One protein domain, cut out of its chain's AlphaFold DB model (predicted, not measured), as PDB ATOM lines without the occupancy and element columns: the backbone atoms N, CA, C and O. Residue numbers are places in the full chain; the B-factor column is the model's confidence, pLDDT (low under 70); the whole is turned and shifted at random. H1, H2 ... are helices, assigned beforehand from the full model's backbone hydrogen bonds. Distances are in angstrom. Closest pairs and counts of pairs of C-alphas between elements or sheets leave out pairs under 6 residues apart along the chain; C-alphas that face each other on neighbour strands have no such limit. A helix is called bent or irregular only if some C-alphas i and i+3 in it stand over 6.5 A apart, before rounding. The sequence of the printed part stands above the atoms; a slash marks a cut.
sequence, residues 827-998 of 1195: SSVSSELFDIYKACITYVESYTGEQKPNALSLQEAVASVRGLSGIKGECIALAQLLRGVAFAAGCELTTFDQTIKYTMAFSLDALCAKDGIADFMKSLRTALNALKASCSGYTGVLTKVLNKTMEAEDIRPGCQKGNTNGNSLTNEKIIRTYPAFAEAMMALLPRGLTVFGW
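Overview. This is residues 827 to 998 of the 1195 residues of an uncharacterized protein of Giardia intestinalis (strain ATCC 50803 / WB clone C6) (UniProt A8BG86). H3 runs through the middle of a helical body: on one side H1, H2 and H9b join it in a bundle of four that runs up and down, each against the one before it in the chain, and on the other side a second layer holds the long H6 with short H4. H7 and H8 pack on the last part of H3, and arm H9a of the bent H9 runs beyond the bundle across H8. The printed part has 172 residues, with nine named helices in the order H1 to H9 and no named strand; the class is all helix. It is compact, with a radius of gyration of the C-alphas of 15.7 A and spans of 48 by 35 by 34 A.

Arrangement. H9, residues 967 to 992, was assigned as one helix by its hydrogen bonds but is bent, with C-alphas 976 and 979 6.8 A apart; its arms H9a, residues 967 to 976, and H9b, residues 979 to 992, stand at a steep tilt of 54 degrees. H9b touches the hub H3, residues 870 to 888, opposite ways at a steep tilt of 40 degrees; the closest C-alphas, of Leu 878 and Gly 992, are 3.6 A apart. H9b touches H2, residues 856 to 867, the same way at a shallow tilt of 17 degrees, closest at the C-alphas of Val 862 and Ala 984, 5.2 A. H1, residues 836 to 846, forms a helical hairpin with H2, touching its residues 857 to 861 alone, closest at the C-alphas of Ala 839 and Leu 858, 7.2 A. H7, residues 936 to 946, touches residues 882 to 888 of H3 alone, closest at the C-alphas of Val 885 and Leu 942, 5.9 A. H8, residues 952 to 960, touches residues 887 to 888 of H3 alone, about perpendicular at 77 degrees, with the C-alphas of Ala 888 and Ile 955 closest at 4.3 A. H8 touches H9a, closest at the C-alphas of Cys 959 and Lys 973, 6.3 A. H6, residues 917 to 934, is close to H3 but not clearly touching; their closest C-alphas, of Cys 875 and Ile 917, are 7.9 A apart. H4, residues 894 to 899, touches residues 923 to 931 of H6 alone, closest at the C-alphas of Phe 896 and Ala 927, 4.8 A. H5, residues 908 to 911, only just touches H3, with 3 pairs of C-alphas within 8 A, the closest those of Ile 876 and Leu 908, 6.3 A. Every O i to N i+4 pair is within hydrogen-bond range in H1, H2, H3, H4, H6 and H9a, against 6 of 7 in H7, 8 of 10 in H9b and 2 of 5 in H8, where 5 of 6 O i to N i+3 pairs are; H5 is too short for an O i to N i+4 pair.

Along the chain. H1 begins at C-alpha 836, (25.338, 41.508, -22.219), and H9b ends at C-alpha 992, (13.291, 44.471, -17.524). H3 measures 27.0 A from first to last C-alpha, H6 25.0 A and H9b 19.6 A.

Size, cuts and confidence. The printed part has no cut and no long link. The two C-alphas farthest apart, of Asp 915 and Ser 968, are 48.7 A apart. The mean pLDDT of the printed part is 72.0, with 59 residues under 70, among them residues 847 to 865 and 893 to 907.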
ATOM      1  N   SER A 827      18.103  43.858  -3.590       62.53
ATOM      2  CA  SER A 827      19.561  43.753  -3.688       62.53
ATOM      3  C   SER A 827      19.985  43.105  -5.005       62.53
ATOM      4  O   SER A 827      19.294  42.239  -5.550       62.53
ATOM      5  N   SER A 828      21.157  43.496  -5.497       61.19
ATOM      6  CA  SER A 828      21.895  42.778  -6.534       61.19
ATOM      7  C   SER A 828      22.822  41.760  -5.866       61.19
ATOM      8  O   SER A 828      23.417  42.032  -4.826       61.19
ATOM      9  N   VAL A 829      22.912  40.556  -6.432       52.41
ATOM     10  CA  VAL A 829      23.699  39.453  -5.848       52.41
ATOM     11  C   VAL A 829      25.194  39.562  -6.207       52.41
ATOM     12  O   VAL A 829      26.011  38.854  -5.627       52.41
ATOM     13  N   SER A 830      25.594  40.480  -7.099       51.53
ATOM     14  CA  SER A 830      27.006  40.715  -7.431       51.53
ATOM     15  C   SER A 830      27.357  42.203  -7.550       51.53
ATOM     16  O   SER A 830      26.612  43.006  -8.108       51.53
ATOM     17  N   SER A 831      28.555  42.551  -7.071       38.62
ATOM     18  CA  SER A 831      29.231  43.830  -7.331       38.62
ATOM     19  C   SER A 831      29.711  43.970  -8.785       38.62
ATOM     20  O   SER A 831      30.046  45.068  -9.225       38.62
ATOM     21  N   GLU A 832      29.728  42.868  -9.539       51.34
ATOM     22  CA  GLU A 832      30.071  42.810 -10.960       51.34
ATOM     23  C   GLU A 832      28.797  42.593 -11.779       51.34
ATOM     24  O   GLU A 832      28.335  41.472 -11.984       51.34
ATOM     25  N   LEU A 833      28.180  43.691 -12.205       55.88
ATOM     26  CA  LEU A 833      26.995  43.643 -13.055       55.88
ATOM     27  C   LEU A 833      27.381  43.271 -14.484       55.88
ATOM     28  O   LEU A 833      28.185  43.951 -15.119       55.88
ATOM     29  N   PHE A 834      26.790  42.183 -14.976       65.25
ATOM     30  CA  PHE A 834      27.075  41.625 -16.292       65.25
ATOM     31  C   PHE A 834      26.557  42.524 -17.421       65.25
ATOM     32  O   PHE A 834      25.376  42.868 -17.449       65.25
ATOM     33  N   ASP A 835      27.433  42.868 -18.367       69.94
ATOM     34  CA  ASP A 835      27.118  43.650 -19.565       69.94
ATOM     35  C   ASP A 835      26.931  42.724 -20.773       69.94
ATOM     36  O   ASP A 835      27.907  42.254 -21.362       69.94
ATOM     37  N   ILE A 836      25.674  42.457 -21.145       71.75
ATOM     38  CA  ILE A 836      25.338  41.508 -22.219       71.75
ATOM     39  C   ILE A 836      25.938  41.931 -23.548       71.75
ATOM     40  O   ILE A 836      26.438  41.084 -24.287       71.75
ATOM     41  N   TYR A 837      25.934  43.229 -23.840       75.25
ATOM     42  CA  TYR A 837      26.514  43.745 -25.072       75.25
ATOM     43  C   TYR A 837      28.013  43.460 -25.121       75.25
ATOM     44  O   TYR A 837      28.503  42.870 -26.085       75.25
ATOM     45  N   LYS A 838      28.736  43.807 -24.050       74.25
ATOM     46  CA  LYS A 838      30.183  43.588 -23.965       74.25
ATOM     47  C   LYS A 838      30.536  42.104 -24.014       74.25
ATOM     48  O   LYS A 838      31.446  41.735 -24.747       74.25
ATOM     49  N   ALA A 839      29.809  41.254 -23.293       72.94
ATOM     50  CA  ALA A 839      30.069  39.820 -23.276       72.94
ATOM     51  C   ALA A 839      29.799  39.149 -24.627       72.94
ATOM     52  O   ALA A 839      30.610  38.341 -25.073       72.94
ATOM     53  N   CYS A 840      28.709  39.518 -25.310       75.62
ATOM     54  CA  CYS A 840      28.413  39.002 -26.646       75.62
ATOM     55  C   CYS A 840      29.456  39.462 -27.668       75.62
ATOM     56  O   CYS A 840      29.935  38.648 -28.452       75.62
ATOM     57  N   ILE A 841      29.868  40.733 -27.626       75.75
ATOM     58  CA  ILE A 841      30.920  41.249 -28.512       75.75
ATOM     59  C   ILE A 841      32.259  40.576 -28.229       75.75
ATOM     60  O   ILE A 841      32.871  40.052 -29.150       75.75
ATOM     61  N   THR A 842      32.681  40.498 -26.966       74.88
ATOM     62  CA  THR A 842      33.945  39.842 -26.591       74.88
ATOM     63  C   THR A 842      33.943  38.365 -26.997       74.88
ATOM     64  O   THR A 842      34.954  37.849 -27.471       74.88
ATOM     65  N   TYR A 843      32.807  37.670 -26.883       74.31
ATOM     66  CA  TYR A 843      32.658  36.294 -27.363       74.31
ATOM     67  C   TYR A 843      32.771  36.190 -28.896       74.31
ATOM     68  O   TYR A 843      33.493  35.338 -29.411       74.31
ATOM     69  N   VAL A 844      32.109  37.082 -29.637       75.56
ATOM     70  CA  VAL A 844      32.161  37.134 -31.110       75.56
ATOM     71  C   VAL A 844      33.561  37.494 -31.625       75.56
ATOM     72  O   VAL A 844      34.001  36.928 -32.632       75.56
ATOM     73  N   GLU A 845      34.259  38.406 -30.951       74.81
ATOM     74  CA  GLU A 845      35.610  38.875 -31.292       74.81
ATOM     75  C   GLU A 845      36.693  37.852 -30.925       74.81
ATOM     76  O   GLU A 845      37.639  37.666 -31.686       74.81
ATOM     77  N   SER A 846      36.536  37.136 -29.806       70.12
ATOM     78  CA  SER A 846      37.449  36.050 -29.406       70.12
ATOM     79  C   SER A 846      37.284  34.774 -30.238       70.12
ATOM     80  O   SER A 846      38.154  33.903 -30.208       70.12
ATOM     81  N   TYR A 847      36.200  34.657 -31.011       69.12
ATOM     82  CA  TYR A 847      35.993  33.538 -31.921       69.12
ATOM     83  C   TYR A 847      36.921  33.639 -33.137       69.12
ATOM     84  O   TYR A 847      36.641  34.354 -34.109       69.12
ATOM     85  N   THR A 848      37.996  32.856 -33.110       66.31
ATOM     86  CA  THR A 848      38.843  32.583 -34.277       66.31
ATOM     87  C   THR A 848      38.477  31.204 -34.828       66.31
ATOM     88  O   THR A 848      38.051  30.334 -34.077       66.31
ATOM     89  N   GLY A 849      38.615  30.966 -36.138       59.28
ATOM     90  CA  GLY A 849      38.265  29.666 -36.742       59.28
ATOM     91  C   GLY A 849      38.947  28.448 -36.087       59.28
ATOM     92  O   GLY A 849      38.472  27.325 -36.243       59.28
ATOM     93  N   GLU A 850      40.018  28.677 -35.319       58.75
ATOM     94  CA  GLU A 850      40.791  27.674 -34.581       58.75
ATOM     95  C   GLU A 850      40.474  27.624 -33.071       58.75
ATOM     96  O   GLU A 850      40.582  26.556 -32.468       58.75
ATOM     97  N   GLN A 851      40.033  28.728 -32.446       58.81
ATOM     98  CA  GLN A 851      39.650  28.775 -31.027       58.81
ATOM     99  C   GLN A 851      38.139  28.941 -30.864       58.81
ATOM    100  O   GLN A 851      37.554  29.953 -31.242       58.81
ATOM    101  N   LYS A 852      37.511  27.944 -30.233       59.81
ATOM    102  CA  LYS A 852      36.083  27.942 -29.894       59.81
ATOM    103  C   LYS A 852      35.929  28.351 -28.421       59.81
ATOM    104  O   LYS A 852      36.041  27.470 -27.565       59.81
ATOM    105  N   PRO A 853      35.741  29.647 -28.099       56.94
ATOM    106  CA  PRO A 853      35.555  30.096 -26.723       56.94
ATOM    107  C   PRO A 853      34.380  29.373 -26.055       56.94
ATOM    108  O   PRO A 853      33.394  29.008 -26.698       56.94
ATOM    109  N   ASN A 854      34.515  29.127 -24.754       55.50
ATOM    110  CA  ASN A 854      33.552  28.352 -23.984       55.50
ATOM    111  C   ASN A 854      32.301  29.202 -23.695       55.50
ATOM    112  O   ASN A 854      32.424  30.349 -23.274       55.50
ATOM    113  N   ALA A 855      31.100  28.639 -23.867       49.38
ATOM    114  CA  ALA A 855      29.826  29.343 -23.640       49.38
ATOM    115  C   ALA A 855      29.538  29.660 -22.152       49.38
ATOM    116  O   ALA A 855      28.505  30.252 -21.833       49.38
ATOM    117  N   LEU A 856      30.447  29.276 -21.244       51.44
ATOM    118  CA  LEU A 856      30.332  29.469 -19.795       51.44
ATOM    119  C   LEU A 856      30.083  30.934 -19.398       51.44
ATOM    120  O   LEU A 856      29.261  31.177 -18.521       51.44
ATOM    121  N   SER A 857      30.697  31.909 -20.081       56.88
ATOM    122  CA  SER A 857      30.528  33.334 -19.747       56.88
ATOM    123  C   SER A 857      29.102  33.852 -19.981       56.88
ATOM    124  O   SER A 857      28.635  34.739 -19.269       56.88
ATOM    125  N   LEU A 858      28.371  33.285 -20.946       58.75
ATOM    126  CA  LEU A 858      26.967  33.622 -21.200       58.75
ATOM    127  C   LEU A 858      26.013  32.834 -20.286       58.75
ATOM    128  O   LEU A 858      24.929  33.319 -19.976       58.75
ATOM    129  N   GLN A 859      26.404  31.657 -19.792       63.28
ATOM    130  CA  GLN A 859      25.629  30.936 -18.770       63.28
ATOM    131  C   GLN A 859      25.711  31.617 -17.397       63.28
ATOM    132  O   GLN A 859      24.698  31.729 -16.704       63.28
ATOM    133  N   GLU A 860      26.880  32.145 -17.031       63.91
ATOM    134  CA  GLU A 860      27.062  32.993 -15.842       63.91
ATOM    135  C   GLU A 860      26.224  34.277 -15.930       63.91
ATOM    136  O   GLU A 860      25.651  34.720 -14.928       63.91
ATOM    137  N   ALA A 861      26.053  34.821 -17.140       62.84
ATOM    138  CA  ALA A 861      25.127  35.918 -17.411       62.84
ATOM    139  C   ALA A 861      23.688  35.558 -17.043       62.84
ATOM    140  O   ALA A 861      23.025  36.292 -16.316       62.84
ATOM    141  N   VAL A 862      23.207  34.414 -17.536       64.94
ATOM    142  CA  VAL A 862      21.840  33.938 -17.297       64.94
ATOM    143  C   VAL A 862      21.619  33.685 -15.804       64.94
ATOM    144  O   VAL A 862      20.583  34.076 -15.263       64.94
ATOM    145  N   ALA A 863      22.594  33.091 -15.113       67.00
ATOM    146  CA  ALA A 863      22.541  32.882 -13.667       67.00
ATOM    147  C   ALA A 863      22.475  34.212 -12.892       67.00
ATOM    148  O   ALA A 863      21.633  34.370 -12.007       67.00
ATOM    149  N   SER A 864      23.288  35.199 -13.281       68.81
ATOM    150  CA  SER A 864      23.304  36.536 -12.671       68.81
ATOM    151  C   SER A 864      21.997  37.297 -12.916       68.81
ATOM    152  O   SER A 864      21.439  37.892 -11.995       68.81
ATOM    153  N   VAL A 865      21.441  37.207 -14.130       67.88
ATOM    154  CA  VAL A 865      20.133  37.783 -14.486       67.88
ATOM    155  C   VAL A 865      19.013  37.180 -13.642       67.88
ATOM    156  O   VAL A 865      18.127  37.917 -13.207       67.88
ATOM    157  N   ARG A 866      19.062  35.869 -13.360       70.00
ATOM    158  CA  ARG A 866      18.107  35.169 -12.476       70.00
ATOM    159  C   ARG A 866      18.247  35.569 -11.000       70.00
ATOM    160  O   ARG A 866      17.266  35.467 -10.262       70.00
ATOM    161  N   GLY A 867      19.410  36.072 -10.585       67.38
ATOM    162  CA  GLY A 867      19.671  36.586  -9.235       67.38
ATOM    163  C   GLY A 867      19.193  38.021  -8.973       67.38
ATOM    164  O   GLY A 867      19.135  38.435  -7.821       67.38
ATOM    165  N   LEU A 868      18.822  38.793 -10.003       72.44
ATOM    166  CA  LEU A 868      18.313  40.165  -9.832       72.44
ATOM    167  C   LEU A 868      16.999  40.192  -9.024       72.44
ATOM    168  O   LEU A 868      16.145  39.322  -9.185       72.44
ATOM    169  N   SER A 869      16.803  41.183  -8.157       72.81
ATOM    170  CA  SER A 869      15.569  41.299  -7.370       72.81
ATOM    171  C   SER A 869      15.211  42.755  -7.076       72.81
ATOM    172  O   SER A 869      16.083  43.627  -7.094       72.81
ATOM    173  N   GLY A 870      13.925  43.006  -6.821       76.12
ATOM    174  CA  GLY A 870      13.396  44.338  -6.520       76.12
ATOM    175  C   GLY A 870      13.535  45.348  -7.662       76.12
ATOM    176  O   GLY A 870      13.949  45.011  -8.773       76.12
ATOM    177  N   ILE A 871      13.206  46.608  -7.372       78.31
ATOM    178  CA  ILE A 871      13.225  47.734  -8.331       78.31
ATOM    179  C   ILE A 871      14.606  47.902  -8.971       78.31
ATOM    180  O   ILE A 871      14.727  48.136 -10.175       78.31
ATOM    181  N   LYS A 872      15.662  47.734  -8.169       79.88
ATOM    182  CA  LYS A 872      17.047  47.789  -8.634       79.88
ATOM    183  C   LYS A 872      17.319  46.716  -9.689       79.88
ATOM    184  O   LYS A 872      17.890  47.010 -10.737       79.88
ATOM    185  N   GLY A 873      16.860  45.487  -9.445       76.75
ATOM    186  CA  GLY A 873      16.957  44.378 -10.388       76.75
ATOM    187  C   GLY A 873      16.166  44.598 -11.680       76.75
ATOM    188  O   GLY A 873      16.679  44.281 -12.753       76.75
ATOM    189  N   GLU A 874      14.962  45.173 -11.601       81.81
ATOM    190  CA  GLU A 874      14.151  45.506 -12.785       81.81
ATOM    191  C   GLU A 874      14.831  46.592 -13.649       81.81
ATOM    192  O   GLU A 874      14.938  46.448 -14.870       81.81
ATOM    193  N   CYS A 875      15.390  47.633 -13.018       81.75
ATOM    194  CA  CYS A 875      16.151  48.703 -13.678       81.75
ATOM    195  C   CYS A 875      17.394  48.181 -14.414       81.75
ATOM    196  O   CYS A 875      17.611  48.493 -15.590       81.75
ATOM    197  N   ILE A 876      18.185  47.337 -13.746       80.12
ATOM    198  CA  ILE A 876      19.360  46.686 -14.337       80.12
ATOM    199  C   ILE A 876      18.937  45.812 -15.522       80.12
ATOM    200  O   ILE A 876      19.557  45.868 -16.586       80.12
ATOM    201  N   ALA A 877      17.873  45.020 -15.360       79.56
ATOM    202  CA  ALA A 877      17.398  44.124 -16.403       79.56
ATOM    203  C   ALA A 877      16.914  44.885 -17.647       79.56
ATOM    204  O   ALA A 877      17.209  44.465 -18.765       79.56
ATOM    205  N   LEU A 878      16.234  46.025 -17.478       83.62
ATOM    206  CA  LEU A 878      15.809  46.882 -18.589       83.62
ATOM    207  C   LEU A 878      17.012  47.408 -19.377       83.62
ATOM    208  O   LEU A 878      17.053  47.285 -20.602       83.62
ATOM    209  N   ALA A 879      18.011  47.959 -18.686       81.25
ATOM    210  CA  ALA A 879      19.213  48.481 -19.331       81.25
ATOM    211  C   ALA A 879      19.964  47.383 -20.106       81.25
ATOM    212  O   ALA A 879      20.367  47.597 -21.252       81.25
ATOM    213  N   GLN A 880      20.102  46.190 -19.519       81.19
ATOM    214  CA  GLN A 880      20.772  45.055 -20.163       81.19
ATOM    215  C   GLN A 880      19.980  44.481 -21.342       81.19
ATOM    216  O   GLN A 880      20.575  44.116 -22.356       81.19
ATOM    217  N   LEU A 881      18.647  44.476 -21.267       84.31
ATOM    218  CA  LEU A 881      17.779  44.085 -22.379       84.31
ATOM    219  C   LEU A 881      17.973  45.025 -23.574       84.31
ATOM    220  O   LEU A 881      18.206  44.571 -24.692       84.31
ATOM    221  N   LEU A 882      17.940  46.338 -23.336       84.75
ATOM    222  CA  LEU A 882      18.098  47.356 -24.382       84.75
ATOM    223  C   LEU A 882      19.488  47.324 -25.026       84.75
ATOM    224  O   LEU A 882      19.617  47.558 -26.232       84.75
ATOM    225  N   ARG A 883      20.515  46.989 -24.242       81.94
ATOM    226  CA  ARG A 883      21.880  46.737 -24.721       81.94
ATOM    227  C   ARG A 883      21.986  45.448 -25.539       81.94
ATOM    228  O   ARG A 883      22.640  45.450 -26.579       81.94
ATOM    229  N   GLY A 884      21.297  44.377 -25.145       82.88
ATOM    230  CA  GLY A 884      21.182  43.151 -25.942       82.88
ATOM    231  C   GLY A 884      20.508  43.390 -27.299       82.88
ATOM    232  O   GLY A 884      21.003  42.930 -28.326       82.88
ATOM    233  N   VAL A 885      19.444  44.200 -27.336       86.38
ATOM    234  CA  VAL A 885      18.799  44.638 -28.591       86.38
ATOM    235  C   VAL A 885      19.781  45.408 -29.480       86.38
ATOM    236  O   VAL A 885      19.835  45.168 -30.684       86.38
ATOM    237  N   ALA A 886      20.602  46.292 -28.900       83.94
ATOM    238  CA  ALA A 886      21.619  47.029 -29.649       83.94
ATOM    239  C   ALA A 886      22.681  46.102 -30.259       83.94
ATOM    240  O   ALA A 886      23.104  46.336 -31.390       83.94
ATOM    241  N   PHE A 887      23.084  45.044 -29.544       85.12
ATOM    242  CA  PHE A 887      23.986  44.019 -30.076       85.12
ATOM    243  C   PHE A 887      23.364  43.307 -31.281       85.12
ATOM    244  O   PHE A 887      23.973  43.289 -32.347       85.12
ATOM    245  N   ALA A 888      22.146  42.776 -31.146       85.19
ATOM    246  CA  ALA A 888      21.475  42.053 -32.228       85.19
ATOM    247  C   ALA A 888      21.248  42.941 -33.469       85.19
ATOM    248  O   ALA A 888      21.509  42.517 -34.592       85.19
ATOM    249  N   ALA A 889      20.895  44.214 -33.267       85.69
ATOM    250  CA  ALA A 889      20.767  45.199 -34.340       85.69
ATOM    251  C   ALA A 889      22.107  45.683 -34.935       85.69
ATOM    252  O   ALA A 889      22.101  46.421 -35.918       85.69
ATOM    253  N   GLY A 890      23.253  45.297 -34.361       80.88
ATOM    254  CA  GLY A 890      24.584  45.715 -34.816       80.88
ATOM    255  C   GLY A 890      24.937  47.171 -34.488       80.88
ATOM    256  O   GLY A 890      25.914  47.701 -35.015       80.88
ATOM    257  N   CYS A 891      24.181  47.834 -33.612       82.06
ATOM    258  CA  CYS A 891      24.385  49.242 -33.286       82.06
ATOM    259  C   CYS A 891      25.673  49.456 -32.468       82.06
ATOM    260  O   CYS A 891      26.102  48.606 -31.675       82.06
ATOM    261  N   GLU A 892      26.314  50.612 -32.629       74.31
ATOM    262  CA  GLU A 892      27.332  51.093 -31.691       74.31
ATOM    263  C   GLU A 892      26.673  51.775 -30.493       74.31
ATOM    264  O   GLU A 892      25.762  52.583 -30.651       74.31
ATOM    265  N   LEU A 893      27.144  51.443 -29.289       68.38
ATOM    266  CA  LEU A 893      26.676  52.065 -28.052       68.38
ATOM    267  C   LEU A 893      27.482  53.313 -27.664       68.38
ATOM    268  O   LEU A 893      27.210  53.892 -26.624       68.38
ATOM    269  N   THR A 894      28.436  53.777 -28.478       65.94
ATOM    270  CA  THR A 894      29.294  54.937 -28.162       65.94
ATOM    271  C   THR A 894      28.484  56.187 -27.803       65.94
ATOM    272  O   THR A 894      28.744  56.804 -26.774       65.94
ATOM    273  N   THR A 895      27.439  56.516 -28.563       59.44
ATOM    274  CA  THR A 895      26.494  57.610 -28.260       59.44
ATOM    275  C   THR A 895      25.575  57.308 -27.074       59.44
ATOM    276  O   THR A 895      25.267  58.208 -26.290       59.44
ATOM    277  N   PHE A 896      25.145  56.054 -26.917       63.38
ATOM    278  CA  PHE A 896      24.282  55.621 -25.815       63.38
ATOM    279  C   PHE A 896      25.013  55.719 -24.464       63.38
ATOM    280  O   PHE A 896      24.507  56.324 -23.519       63.38
ATOM    281  N   ASP A 897      26.249  55.233 -24.402       62.16
ATOM    282  CA  ASP A 897      27.087  55.202 -23.204       62.16
ATOM    283  C   ASP A 897      27.686  56.575 -22.853       62.16
ATOM    284  O   ASP A 897      27.828  56.899 -21.670       62.16
ATOM    285  N   GLN A 898      27.984  57.421 -23.850       60.53
ATOM    286  CA  GLN A 898      28.398  58.817 -23.631       60.53
ATOM    287  C   GLN A 898      27.272  59.669 -23.032       60.53
ATOM    288  O   GLN A 898      27.525  60.477 -22.137       60.53
ATOM    289  N   THR A 899      26.033  59.478 -23.497       59.81
ATOM    290  CA  THR A 899      24.860  60.243 -23.033       59.81
ATOM    291  C   THR A 899      24.439  59.837 -21.623       59.81
ATOM    292  O   THR A 899      24.098  60.691 -20.809       59.81
ATOM    293  N   ILE A 900      24.520  58.543 -21.307       58.44
ATOM    294  CA  ILE A 900      24.256  58.010 -19.962       58.44
ATOM    295  C   ILE A 900      25.387  58.377 -18.983       58.44
ATOM    296  O   ILE A 900      25.211  58.249 -17.775       58.44
ATOM    297  N   LYS A 901      26.525  58.887 -19.490       50.44
ATOM    298  CA  LYS A 901      27.750  59.169 -18.735       50.44
ATOM    299  C   LYS A 901      28.078  58.012 -17.794       50.44
ATOM    300  O   LYS A 901      28.067  58.168 -16.575       50.44
ATOM    301  N   TYR A 902      28.473  56.872 -18.360       48.22
ATOM    302  CA  TYR A 902      29.259  55.887 -17.610       48.22
ATOM    303  C   TYR A 902      30.649  56.470 -17.302       48.22
ATOM    304  O   TYR A 902      31.673  56.002 -17.793       48.22
ATOM    305  N   THR A 903      30.716  57.555 -16.533       35.06
ATOM    306  CA  THR A 903      31.970  58.011 -15.948       35.06
ATOM    307  C   THR A 903      32.386  56.935 -14.959       35.06
ATOM    308  O   THR A 903      31.652  56.653 -14.013       35.06
ATOM    309  N   MET A 904      33.509  56.278 -15.252       42.59
ATOM    310  CA  MET A 904      34.059  55.166 -14.481       42.59
ATOM    311  C   MET A 904      33.939  55.407 -12.968       42.59
ATOM    312  O   MET A 904      34.583  56.311 -12.447       42.59
ATOM    313  N   ALA A 905      33.080  54.603 -12.329       41.91
ATOM    314  CA  ALA A 905      33.024  54.190 -10.915       41.91
ATOM    315  C   ALA A 905      31.584  53.836 -10.488       41.91
ATOM    316  O   ALA A 905      31.408  53.072  -9.545       41.91
ATOM    317  N   PHE A 906      30.552  54.327 -11.182       48.72
ATOM    318  CA  PHE A 906      29.169  53.961 -10.865       48.72
ATOM    319  C   PHE A 906      28.769  52.715 -11.655       48.72
ATOM    320  O   PHE A 906      28.479  52.773 -12.851       48.72
ATOM    321  N   SER A 907      28.791  51.561 -10.991       69.19
ATOM    322  CA  SER A 907      28.147  50.351 -11.496       69.19
ATOM    323  C   SER A 907      26.660  50.645 -11.763       69.19
ATOM    324  O   SER A 907      26.073  51.515 -11.116       69.19
ATOM    325  N   LEU A 908      26.017  49.920 -12.695       72.88
ATOM    326  CA  LEU A 908      24.550  49.987 -12.887       72.88
ATOM    327  C   LEU A 908      23.795  49.824 -11.551       72.88
ATOM    328  O   LEU A 908      22.682  50.303 -11.399       72.88
ATOM    329  N   ASP A 909      24.452  49.211 -10.569       71.88
ATOM    330  CA  ASP A 909      24.047  49.099  -9.182       71.88
ATOM    331  C   ASP A 909      23.767  50.451  -8.522       71.88
ATOM    332  O   ASP A 909      22.723  50.640  -7.905       71.88
ATOM    333  N   ALA A 910      24.706  51.385  -8.663       73.00
ATOM    334  CA  ALA A 910      24.633  52.723  -8.099       73.00
ATOM    335  C   ALA A 910      23.696  53.619  -8.914       73.00
ATOM    336  O   ALA A 910      22.944  54.399  -8.339       73.00
ATOM    337  N   LEU A 911      23.681  53.466 -10.243       77.25
ATOM    338  CA  LEU A 911      22.771  54.220 -11.114       77.25
ATOM    339  C   LEU A 911      21.305  53.812 -10.919       77.25
ATOM    340  O   LEU A 911      20.421  54.657 -10.980       77.25
ATOM    341  N   CYS A 912      21.044  52.534 -10.640       80.56
ATOM    342  CA  CYS A 912      19.711  52.033 -10.321       80.56
ATOM    343  C   CYS A 912      19.355  52.155  -8.831       80.56
ATOM    344  O   CYS A 912      18.259  51.739  -8.462       80.56
ATOM    345  N   ALA A 913      20.229  52.695  -7.969       76.88
ATOM    346  CA  ALA A 913      19.949  52.921  -6.547       76.88
ATOM    347  C   ALA A 913      18.885  54.017  -6.329       76.88
ATOM    348  O   ALA A 913      18.628  54.818  -7.229       76.88
ATOM    349  N   LYS A 914      18.282  54.051  -5.127       74.69
ATOM    350  CA  LYS A 914      17.147  54.930  -4.761       74.69
ATOM    351  C   LYS A 914      17.371  56.388  -5.163       74.69
ATOM    352  O   LYS A 914      16.485  56.989  -5.761       74.69
ATOM    353  N   ASP A 915      18.567  56.905  -4.907       73.19
ATOM    354  CA  ASP A 915      18.900  58.312  -5.141       73.19
ATOM    355  C   ASP A 915      19.299  58.617  -6.600       73.19
ATOM    356  O   ASP A 915      19.328  59.778  -6.994       73.19
ATOM    357  N   GLY A 916      19.610  57.596  -7.413       75.12
ATOM    358  CA  GLY A 916      20.153  57.755  -8.773       75.12
ATOM    359  C   GLY A 916      19.209  57.356  -9.914       75.12
ATOM    360  O   GLY A 916      19.380  57.815 -11.047       75.12
ATOM    361  N   ILE A 917      18.193  56.530  -9.641       77.88
ATOM    362  CA  ILE A 917      17.376  55.891 -10.688       77.88
ATOM    363  C   ILE A 917      16.572  56.891 -11.534       77.88
ATOM    364  O   ILE A 917      16.372  56.660 -12.727       77.88
ATOM    365  N   ALA A 918      16.140  58.017 -10.957       78.62
ATOM    366  CA  ALA A 918      15.357  59.037 -11.657       78.62
ATOM    367  C   ALA A 918      16.164  59.711 -12.775       78.62
ATOM    368  O   ALA A 918      15.747  59.751 -13.939       78.62
ATOM    369  N   ASP A 919      17.350  60.202 -12.416       79.00
ATOM    370  CA  ASP A 919      18.273  60.875 -13.325       79.00
ATOM    371  C   ASP A 919      18.833  59.900 -14.359       79.00
ATOM    372  O   ASP A 919      18.948  60.234 -15.547       79.00
ATOM    373  N   PHE A 920      19.104  58.660 -13.942       83.00
ATOM    374  CA  PHE A 920      19.515  57.592 -14.844       83.00
ATOM    375  C   PHE A 920      18.448  57.303 -15.905       83.00
ATOM    376  O   PHE A 920      18.762  57.296 -17.092       83.00
ATOM    377  N   MET A 921      17.180  57.141 -15.520       84.12
ATOM    378  CA  MET A 921      16.088  56.847 -16.460       84.12
ATOM    379  C   MET A 921      15.813  57.999 -17.427       84.12
ATOM    380  O   MET A 921      15.553  57.764 -18.610       84.12
ATOM    381  N   LYS A 922      15.950  59.249 -16.970       80.00
ATOM    382  CA  LYS A 922      15.903  60.431 -17.843       80.00
ATOM    383  C   LYS A 922      17.035  60.410 -18.876       80.00
ATOM    384  O   LYS A 922      16.802  60.675 -20.057       80.00
ATOM    385  N   SER A 923      18.244  60.057 -18.451       80.00
ATOM    386  CA  SER A 923      19.427  59.972 -19.320       80.00
ATOM    387  C   SER A 923      19.319  58.812 -20.315       80.00
ATOM    388  O   SER A 923      19.591  58.983 -21.504       80.00
ATOM    389  N   LEU A 924      18.823  57.660 -19.853       81.38
ATOM    390  CA  LEU A 924      18.521  56.481 -20.662       81.38
ATOM    391  C   LEU A 924      17.490  56.800 -21.751       81.38
ATOM    392  O   LEU A 924      17.678  56.421 -22.904       81.38
ATOM    393  N   ARG A 925      16.433  57.551 -21.424       82.94
ATOM    394  CA  ARG A 925      15.416  57.988 -22.391       82.94
ATOM    395  C   ARG A 925      16.010  58.831 -23.519       82.94
ATOM    396  O   ARG A 925      15.725  58.590 -24.693       82.94
ATOM    397  N   THR A 926      16.851  59.803 -23.177       79.44
ATOM    398  CA  THR A 926      17.553  60.645 -24.159       79.44
ATOM    399  C   THR A 926      18.474  59.809 -25.044       79.44
ATOM    400  O   THR A 926      18.464  59.960 -26.267       79.44
ATOM    401  N   ALA A 927      19.217  58.877 -24.443       76.44
ATOM    402  CA  ALA A 927      20.108  57.966 -25.154       76.44
ATOM    403  C   ALA A 927      19.351  57.044 -26.125       76.44
ATOM    404  O   ALA A 927      19.799  56.836 -27.251       76.44
ATOM    405  N   LEU A 928      18.179  56.540 -25.734       79.06
ATOM    406  CA  LEU A 928      17.318  55.734 -26.602       79.06
ATOM    407  C   LEU A 928      16.801  56.530 -27.800       79.06
ATOM    408  O   LEU A 928      16.836  56.026 -28.921       79.06
ATOM    409  N   ASN A 929      16.344  57.770 -27.594       79.94
ATOM    410  CA  ASN A 929      15.892  58.633 -28.692       79.94
ATOM    411  C   ASN A 929      17.016  58.905 -29.701       79.94
ATOM    412  O   ASN A 929      16.782  58.852 -30.909       79.94
ATOM    413  N   ALA A 930      18.239  59.134 -29.216       78.19
ATOM    414  CA  ALA A 930      19.415  59.259 -30.072       78.19
ATOM    415  C   ALA A 930      19.702  57.953 -30.834       78.19
ATOM    416  O   ALA A 930      19.925  57.990 -32.042       78.19
ATOM    417  N   LEU A 931      19.615  56.799 -30.159       75.44
ATOM    418  CA  LEU A 931      19.859  55.481 -30.752       75.44
ATOM    419  C   LEU A 931      18.825  55.114 -31.830       75.44
ATOM    420  O   LEU A 931      19.193  54.557 -32.862       75.44
ATOM    421  N   LYS A 932      17.548  55.476 -31.637       78.12
ATOM    422  CA  LYS A 932      16.489  55.320 -32.653       78.12
ATOM    423  C   LYS A 932      16.808  56.103 -33.924       78.12
ATOM    424  O   LYS A 932      16.567  55.605 -35.020       78.12
ATOM    425  N   ALA A 933      17.334  57.319 -33.783       79.00
ATOM    426  CA  ALA A 933      17.712  58.145 -34.924       79.00
ATOM    427  C   ALA A 933      18.993  57.639 -35.607       79.00
ATOM    428  O   ALA A 933      19.102  57.710 -36.829       79.00
ATOM    429  N   SER A 934      19.952  57.114 -34.836       77.38
ATOM    430  CA  SER A 934      21.259  56.700 -35.354       77.38
ATOM    431  C   SER A 934      21.333  55.244 -35.829       77.38
ATOM    432  O   SER A 934      22.265  54.909 -36.553       77.38
ATOM    433  N   CYS A 935      20.399  54.366 -35.440       83.19
ATOM    434  CA  CYS A 935      20.416  52.940 -35.788       83.19
ATOM    435  C   CYS A 935      19.038  52.441 -36.264       83.19
ATOM    436  O   CYS A 935      18.195  52.020 -35.471       83.19
ATOM    437  N   SER A 936      18.819  52.429 -37.582       75.94
ATOM    438  CA  SER A 936      17.528  52.075 -38.200       75.94
ATOM    439  C   SER A 936      17.063  50.635 -37.928       75.94
ATOM    440  O   SER A 936      15.861  50.376 -37.898       75.94
ATOM    441  N   GLY A 937      17.992  49.702 -37.688       79.12
ATOM    442  CA  GLY A 937      17.686  48.307 -37.349       79.12
ATOM    443  C   GLY A 937      17.222  48.088 -35.904       79.12
ATOM    444  O   GLY A 937      16.602  47.065 -35.615       79.12
ATOM    445  N   TYR A 938      17.475  49.048 -35.004       84.31
ATOM    446  CA  TYR A 938      17.215  48.900 -33.568       84.31
ATOM    447  C   TYR A 938      15.741  48.625 -33.273       84.31
ATOM    448  O   TYR A 938      15.407  47.672 -32.573       84.31
ATOM    449  N   THR A 939      14.849  49.423 -33.860       81.81
ATOM    450  CA  THR A 939      13.403  49.316 -33.636       81.81
ATOM    451  C   THR A 939      12.847  47.986 -34.142       81.81
ATOM    452  O   THR A 939      12.033  47.371 -33.466       81.81
ATOM    453  N   GLY A 940      13.319  47.498 -35.295       83.19
ATOM    454  CA  GLY A 940      12.865  46.220 -35.853       83.19
ATOM    455  C   GLY A 940      13.268  45.024 -34.989       83.19
ATOM    456  O   GLY A 940      12.454  44.134 -34.745       83.19
ATOM    457  N   VAL A 941      14.502  45.019 -34.475       85.69
ATOM    458  CA  VAL A 941      14.981  43.974 -33.556       85.69
ATOM    459  C   VAL A 941      14.279  44.068 -32.205       85.69
ATOM    460  O   VAL A 941      13.862  43.040 -31.673       85.69
ATOM    461  N   LEU A 942      14.078  45.279 -31.676       85.00
ATOM    462  CA  LEU A 942      13.313  45.506 -30.451       85.00
ATOM    463  C   LEU A 942      11.920  44.876 -30.562       85.00
ATOM    464  O   LEU A 942      11.539  44.093 -29.698       85.00
ATOM    465  N   THR A 943      11.200  45.131 -31.656       84.62
ATOM    466  CA  THR A 943       9.877  44.545 -31.909       84.62
ATOM    467  C   THR A 943       9.907  43.017 -31.907       84.62
ATOM    468  O   THR A 943       9.062  42.386 -31.277       84.62
ATOM    469  N   LYS A 944      10.893  42.400 -32.570       84.00
ATOM    470  CA  LYS A 944      11.023  40.934 -32.612       84.00
ATOM    471  C   LYS A 944      11.350  40.329 -31.248       84.00
ATOM    472  O   LYS A 944      10.795  39.289 -30.900       84.00
ATOM    473  N   VAL A 945      12.213  40.981 -30.467       82.31
ATOM    474  CA  VAL A 945      12.533  40.579 -29.089       82.31
ATOM    475  C   VAL A 945      11.287  40.659 -28.208       82.31
ATOM    476  O   VAL A 945      10.975  39.694 -27.512       82.31
ATOM    477  N   LEU A 946      10.537  41.762 -28.282       77.31
ATOM    478  CA  LEU A 946       9.297  41.948 -27.522       77.31
ATOM    479  C   LEU A 946       8.220  40.922 -27.895       77.31
ATOM    480  O   LEU A 946       7.565  40.371 -27.013       77.31
ATOM    481  N   ASN A 947       8.085  40.611 -29.186       79.94
ATOM    482  CA  ASN A 947       7.143  39.606 -29.684       79.94
ATOM    483  C   ASN A 947       7.629  38.162 -29.490       79.94
ATOM    484  O   ASN A 947       6.887  37.231 -29.792       79.94
ATOM    485  N   LYS A 948       8.856  37.955 -28.986       80.81
ATOM    486  CA  LYS A 948       9.498  36.634 -28.857       80.81
ATOM    487  C   LYS A 948       9.590  35.881 -30.193       80.81
ATOM    488  O   LYS A 948       9.592  34.654 -30.218       80.81
ATOM    489  N   THR A 949       9.676  36.613 -31.301       83.81
ATOM    490  CA  THR A 949       9.776  36.077 -32.672       83.81
ATOM    491  C   THR A 949      11.174  36.249 -33.255       83.81
ATOM    492  O   THR A 949      11.339  36.275 -34.470       83.81
ATOM    493  N   MET A 950      12.170  36.478 -32.403       82.75
ATOM    494  CA  MET A 950      13.552  36.605 -32.836       82.75
ATOM    495  C   MET A 950      14.048  35.253 -33.352       82.75
ATOM    496  O   MET A 950      13.829  34.229 -32.710       82.75
ATOM    497  N   GLU A 951      14.719  35.266 -34.494       84.94
ATOM    498  CA  GLU A 951      15.337  34.098 -35.113       84.94
ATOM    499  C   GLU A 951      16.864  34.181 -35.024       84.94
ATOM    500  O   GLU A 951      17.441  35.232 -34.741       84.94
ATOM    501  N   ALA A 952      17.545  33.069 -35.313       80.94
ATOM    502  CA  ALA A 952      19.007  33.029 -35.333       80.94
ATOM    503  C   ALA A 952      19.604  34.087 -36.273       80.94
ATOM    504  O   ALA A 952      20.635  34.685 -35.977       80.94
ATOM    505  N   GLU A 953      18.927  34.382 -37.379       82.44
ATOM    506  CA  GLU A 953      19.401  35.370 -38.343       82.44
ATOM    507  C   GLU A 953      19.278  36.820 -37.868       82.44
ATOM    508  O   GLU A 953      19.982  37.693 -38.375       82.44
ATOM    509  N   ASP A 954      18.466  37.089 -36.847       83.81
ATOM    510  CA  ASP A 954      18.288  38.441 -36.313       83.81
ATOM    511  C   ASP A 954      19.490  38.933 -35.500       83.81
ATOM    512  O   ASP A 954      19.620  40.134 -35.277       83.81
ATOM    513  N   ILE A 955      20.398  38.035 -35.097       84.88
ATOM    514  CA  ILE A 955      21.664  38.404 -34.440       84.88
ATOM    515  C   ILE A 955      22.841  38.510 -35.419       84.88
ATOM    516  O   ILE A 955      23.967  38.810 -35.006       84.88
ATOM    517  N   ARG A 956      22.605  38.262 -36.714       84.38
ATOM    518  CA  ARG A 956      23.624  38.340 -37.770       84.38
ATOM    519  C   ARG A 956      24.362  39.688 -37.774       84.38
ATOM    520  O   ARG A 956      25.591  39.640 -37.811       84.38
ATOM    521  N   PRO A 957      23.698  40.859 -37.672       84.56
ATOM    522  CA  PRO A 957      24.397  42.148 -37.657       84.56
ATOM    523  C   PRO A 957      25.390  42.282 -36.491       84.56
ATOM    524  O   PRO A 957      26.510  42.752 -36.685       84.56
ATOM    525  N   GLY A 958      25.027  41.799 -35.299       80.69
ATOM    526  CA  GLY A 958      25.923  41.753 -34.137       80.69
ATOM    527  C   GLY A 958      27.102  40.794 -34.313       80.69
ATOM    528  O   GLY A 958      28.225  41.113 -33.930       80.69
ATOM    529  N   CYS A 959      26.876  39.645 -34.955       79.38
ATOM    530  CA  CYS A 959      27.907  38.629 -35.213       79.38
ATOM    531  C   CYS A 959      28.868  38.987 -36.361       79.38
ATOM    532  O   CYS A 959      29.930  38.374 -36.491       79.38
ATOM    533  N   GLN A 960      28.496  39.949 -37.207       78.38
ATOM    534  CA  GLN A 960      29.317  40.456 -38.313       78.38
ATOM    535  C   GLN A 960      30.281  41.567 -37.877       78.38
ATOM    536  O   GLN A 960      31.221  41.896 -38.604       78.38
ATOM    537  N   LYS A 961      30.075  42.138 -36.686       64.81
ATOM    538  CA  LYS A 961      30.899  43.225 -36.161       64.81
ATOM    539  C   LYS A 961      32.333  42.730 -35.932       64.81
ATOM    540  O   LYS A 961      32.556  41.745 -35.236       64.81
ATOM    541  N   GLY A 962      33.296  43.382 -36.586       53.12
ATOM    542  CA  GLY A 962      34.716  43.021 -36.524       53.12
ATOM    543  C   GLY A 962      35.179  41.939 -37.510       53.12
ATOM    544  O   GLY A 962      36.339  41.541 -37.445       53.12
ATOM    545  N   ASN A 963      34.333  41.466 -38.435       54.78
ATOM    546  CA  ASN A 963      34.727  40.434 -39.397       54.78
ATOM    547  C   ASN A 963      34.483  40.866 -40.853       54.78
ATOM    548  O   ASN A 963      33.346  40.964 -41.307       54.78
ATOM    549  N   THR A 964      35.560  41.078 -41.608       50.47
ATOM    550  CA  THR A 964      35.530  41.360 -43.055       50.47
ATOM    551  C   THR A 964      35.471  40.095 -43.919       50.47
ATOM    552  O   THR A 964      35.350  40.203 -45.138       50.47
ATOM    553  N   ASN A 965      35.519  38.896 -43.318       53.16
ATOM    554  CA  ASN A 965      35.712  37.642 -44.048       53.16
ATOM    555  C   ASN A 965      34.594  36.604 -43.821       53.16
ATOM    556  O   ASN A 965      34.406  36.088 -42.719       53.16
ATOM    557  N   GLY A 966      33.939  36.226 -44.926       60.47
ATOM    558  CA  GLY A 966      33.274  34.934 -45.141       60.47
ATOM    559  C   GLY A 966      31.893  34.722 -44.496       60.47
ATOM    560  O   GLY A 966      31.738  34.695 -43.274       60.47
ATOM    561  N   ASN A 967      30.890  34.417 -45.330       62.62
ATOM    562  CA  ASN A 967      29.543  34.022 -44.887       62.62
ATOM    563  C   ASN A 967      29.537  32.745 -44.013       62.62
ATOM    564  O   ASN A 967      28.675  32.603 -43.153       62.62
ATOM    565  N   SER A 968      30.501  31.829 -44.187       63.72
ATOM    566  CA  SER A 968      30.576  30.572 -43.420       63.72
ATOM    567  C   SER A 968      30.945  30.782 -41.948       63.72
ATOM    568  O   SER A 968      30.289  30.222 -41.072       63.72
ATOM    569  N   LEU A 969      31.946  31.624 -41.664       71.81
ATOM    570  CA  LEU A 969      32.371  31.943 -40.297       71.81
ATOM    571  C   LEU A 969      31.280  32.725 -39.552       71.81
ATOM    572  O   LEU A 969      31.040  32.496 -38.371       71.81
ATOM    573  N   THR A 970      30.573  33.605 -40.264       73.38
ATOM    574  CA  THR A 970      29.428  34.355 -39.726       73.38
ATOM    575  C   THR A 970      28.294  33.421 -39.295       73.38
ATOM    576  O   THR A 970      27.795  33.545 -38.179       73.38
ATOM    577  N   ASN A 971      27.932  32.440 -40.128       76.00
ATOM    578  CA  ASN A 971      26.895  31.460 -39.791       76.00
ATOM    579  C   ASN A 971      27.275  30.597 -38.577       76.00
ATOM    580  O   ASN A 971      26.422  30.312 -37.738       76.00
ATOM    581  N   GLU A 972      28.548  30.210 -38.430       74.19
ATOM    582  CA  GLU A 972      28.981  29.442 -37.254       74.19
ATOM    583  C   GLU A 972      28.943  30.285 -35.965       74.19
ATOM    584  O   GLU A 972      28.493  29.796 -34.925       74.19
ATOM    585  N   LYS A 973      29.332  31.568 -36.032       77.94
ATOM    586  CA  LYS A 973      29.198  32.515 -34.909       77.94
ATOM    587  C   LYS A 973      27.737  32.695 -34.490       77.94
ATOM    588  O   LYS A 973      27.454  32.686 -33.291       77.94
ATOM    589  N   ILE A 974      26.811  32.782 -35.449       80.12
ATOM    590  CA  ILE A 974      25.366  32.863 -35.186       80.12
ATOM    591  C   ILE A 974      24.878  31.615 -34.447       80.12
ATOM    592  O   ILE A 974      24.310  31.732 -33.364       80.12
ATOM    593  N   ILE A 975      25.151  30.421 -34.983       76.75
ATOM    594  CA  ILE A 975      24.691  29.145 -34.404       76.75
ATOM    595  C   ILE A 975      25.172  28.977 -32.956       76.75
ATOM    596  O   ILE A 975      24.445  28.440 -32.123       76.75
ATOM    597  N   ARG A 976      26.384  29.444 -32.641       74.88
ATOM    598  CA  ARG A 976      26.972  29.314 -31.300       74.88
ATOM    599  C   ARG A 976      26.547  30.410 -30.325       74.88
ATOM    600  O   ARG A 976      26.490  30.141 -29.130       74.88
ATOM    601  N   THR A 977      26.277  31.622 -30.802       77.69
ATOM    602  CA  THR A 977      25.918  32.765 -29.942       77.69
ATOM    603  C   THR A 977      24.416  32.810 -29.671       77.69
ATOM    604  O   THR A 977      23.995  33.121 -28.558       77.69
ATOM    605  N   TYR A 978      23.599  32.450 -30.666       80.62
ATOM    606  CA  TYR A 978      22.145  32.589 -30.615       80.62
ATOM    607  C   TYR A 978      21.469  31.862 -29.445       80.62
ATOM    608  O   TYR A 978      20.667  32.511 -28.784       80.62
ATOM    609  N   PRO A 979      21.771  30.589 -29.114       76.25
ATOM    610  CA  PRO A 979      21.055  29.894 -28.042       76.25
ATOM    611  C   PRO A 979      21.223  30.573 -26.678       76.25
ATOM    612  O   PRO A 979      20.244  30.801 -25.974       76.25
ATOM    613  N   ALA A 980      22.455  30.958 -26.338       72.12
ATOM    614  CA  ALA A 980      22.764  31.598 -25.065       72.12
ATOM    615  C   ALA A 980      22.289  33.061 -25.027       72.12
ATOM    616  O   ALA A 980      21.779  33.522 -24.007       72.12
ATOM    617  N   PHE A 981      22.389  33.777 -26.150       81.62
ATOM    618  CA  PHE A 981      21.821  35.116 -26.287       81.62
ATOM    619  C   PHE A 981      20.292  35.094 -26.150       81.62
ATOM    620  O   PHE A 981      19.737  35.871 -25.380       81.62
ATOM    621  N   ALA A 982      19.608  34.180 -26.839       79.31
ATOM    622  CA  ALA A 982      18.164  34.010 -26.744       79.31
ATOM    623  C   ALA A 982      17.741  33.645 -25.315       79.31
ATOM    624  O   ALA A 982      16.791  34.233 -24.801       79.31
ATOM    625  N   GLU A 983      18.467  32.751 -24.636       76.12
ATOM    626  CA  GLU A 983      18.205  32.417 -23.232       76.12
ATOM    627  C   GLU A 983      18.382  33.633 -22.305       76.12
ATOM    628  O   GLU A 983      17.527  33.885 -21.454       76.12
ATOM    629  N   ALA A 984      19.433  34.437 -22.498       77.31
ATOM    630  CA  ALA A 984      19.667  35.657 -21.724       77.31
ATOM    631  C   ALA A 984      18.586  36.721 -21.969       77.31
ATOM    632  O   ALA A 984      18.047  37.289 -21.018       77.31
ATOM    633  N   MET A 985      18.209  36.949 -23.230       81.50
ATOM    634  CA  MET A 985      17.136  37.878 -23.596       81.50
ATOM    635  C   MET A 985      15.791  37.428 -23.022       81.50
ATOM    636  O   MET A 985      15.060  38.245 -22.469       81.50
ATOM    637  N   MET A 986      15.490  36.129 -23.061       76.56
ATOM    638  CA  MET A 986      14.273  35.562 -22.474       76.56
ATOM    639  C   MET A 986      14.272  35.580 -20.943       76.56
ATOM    640  O   MET A 986      13.199  35.660 -20.349       76.56
ATOM    641  N   ALA A 987      15.437  35.538 -20.295       73.75
ATOM    642  CA  ALA A 987      15.560  35.704 -18.846       73.75
ATOM    643  C   ALA A 987      15.402  37.172 -18.410       73.75
ATOM    644  O   ALA A 987      14.853  37.446 -17.341       73.75
ATOM    645  N   LEU A 988      15.852  38.117 -19.241       75.38
ATOM    646  CA  LEU A 988      15.729  39.552 -18.996       75.38
ATOM    647  C   LEU A 988      14.341  40.105 -19.289       75.38
ATOM    648  O   LEU A 988      13.866  40.955 -18.545       75.38
ATOM    649  N   LEU A 989      13.692  39.647 -20.359       75.38
ATOM    650  CA  LEU A 989      12.392  40.146 -20.809       75.38
ATOM    651  C   LEU A 989      11.339  40.212 -19.681       75.38
ATOM    652  O   LEU A 989      10.779  41.288 -19.474       75.38
ATOM    653  N   PRO A 990      11.098  39.145 -18.885       68.69
ATOM    654  CA  PRO A 990      10.115  39.178 -17.804       68.69
ATOM    655  C   PRO A 990      10.546  40.015 -16.590       68.69
ATOM    656  O   PRO A 990       9.763  40.117 -15.654       68.69
ATOM    657  N   ARG A 991      11.766  40.576 -16.566       72.25
ATOM    658  CA  ARG A 991      12.307  41.385 -15.456       72.25
ATOM    659  C   ARG A 991      12.542  42.849 -15.823       72.25
ATOM    660  O   ARG A 991      12.270  43.725 -15.018       72.25
ATOM    661  N   GLY A 992      13.030  43.119 -17.030       67.19
ATOM    662  CA  GLY A 992      13.291  44.471 -17.524       67.19
ATOM    663  C   GLY A 992      12.039  45.187 -18.020       67.19
ATOM    664  O   GLY A 992      11.996  46.411 -18.039       67.19
ATOM    665  N   LEU A 993      10.997  44.439 -18.392       70.44
ATOM    666  CA  LEU A 993       9.737  44.980 -18.911       70.44
ATOM    667  C   LEU A 993       8.559  44.545 -18.055       70.44
ATOM    668  O   LEU A 993       7.514  44.133 -18.549       70.44
ATOM    669  N   THR A 994       8.743  44.617 -16.742       68.00
ATOM    670  CA  THR A 994       7.681  44.295 -15.797       68.00
ATOM    671  C   THR A 994       6.659  45.410 -15.717       68.00
ATOM    672  O   THR A 994       5.506  45.078 -15.525       68.00
ATOM    673  N   VAL A 995       7.030  46.686 -15.884       63.59
ATOM    674  CA  VAL A 995       6.173  47.858 -15.590       63.59
ATOM    675  C   VAL A 995       4.866  47.883 -16.388       63.59
ATOM    676  O   VAL A 995       3.829  48.282 -15.858       63.59
ATOM    677  N   PHE A 996       4.886  47.406 -17.629       61.56
ATOM    678  CA  PHE A 996       3.707  47.289 -18.484       61.56
ATOM    679  C   PHE A 996       3.579  45.844 -18.985       61.56
ATOM    680  O   PHE A 996       4.559  45.245 -19.416       61.56
ATOM    681  N   GLY A 997       2.384  45.264 -18.888       56.09
ATOM    682  CA  GLY A 997       2.087  43.885 -19.251       56.09
ATOM    683  C   GLY A 997       1.602  43.799 -20.693       56.09
ATOM    684  O   GLY A 997       0.639  44.467 -21.061       56.09
ATOM    685  N   TRP A 998       2.240  42.945 -21.498       59.06
ATOM    686  CA  TRP A 998       1.943  42.832 -22.929       59.06
ATOM    687  C   TRP A 998       1.802  41.376 -23.364       59.06
ATOM    688  O   TRP A 998       2.723  40.581 -23.207       59.06
TER     689      TRP A 998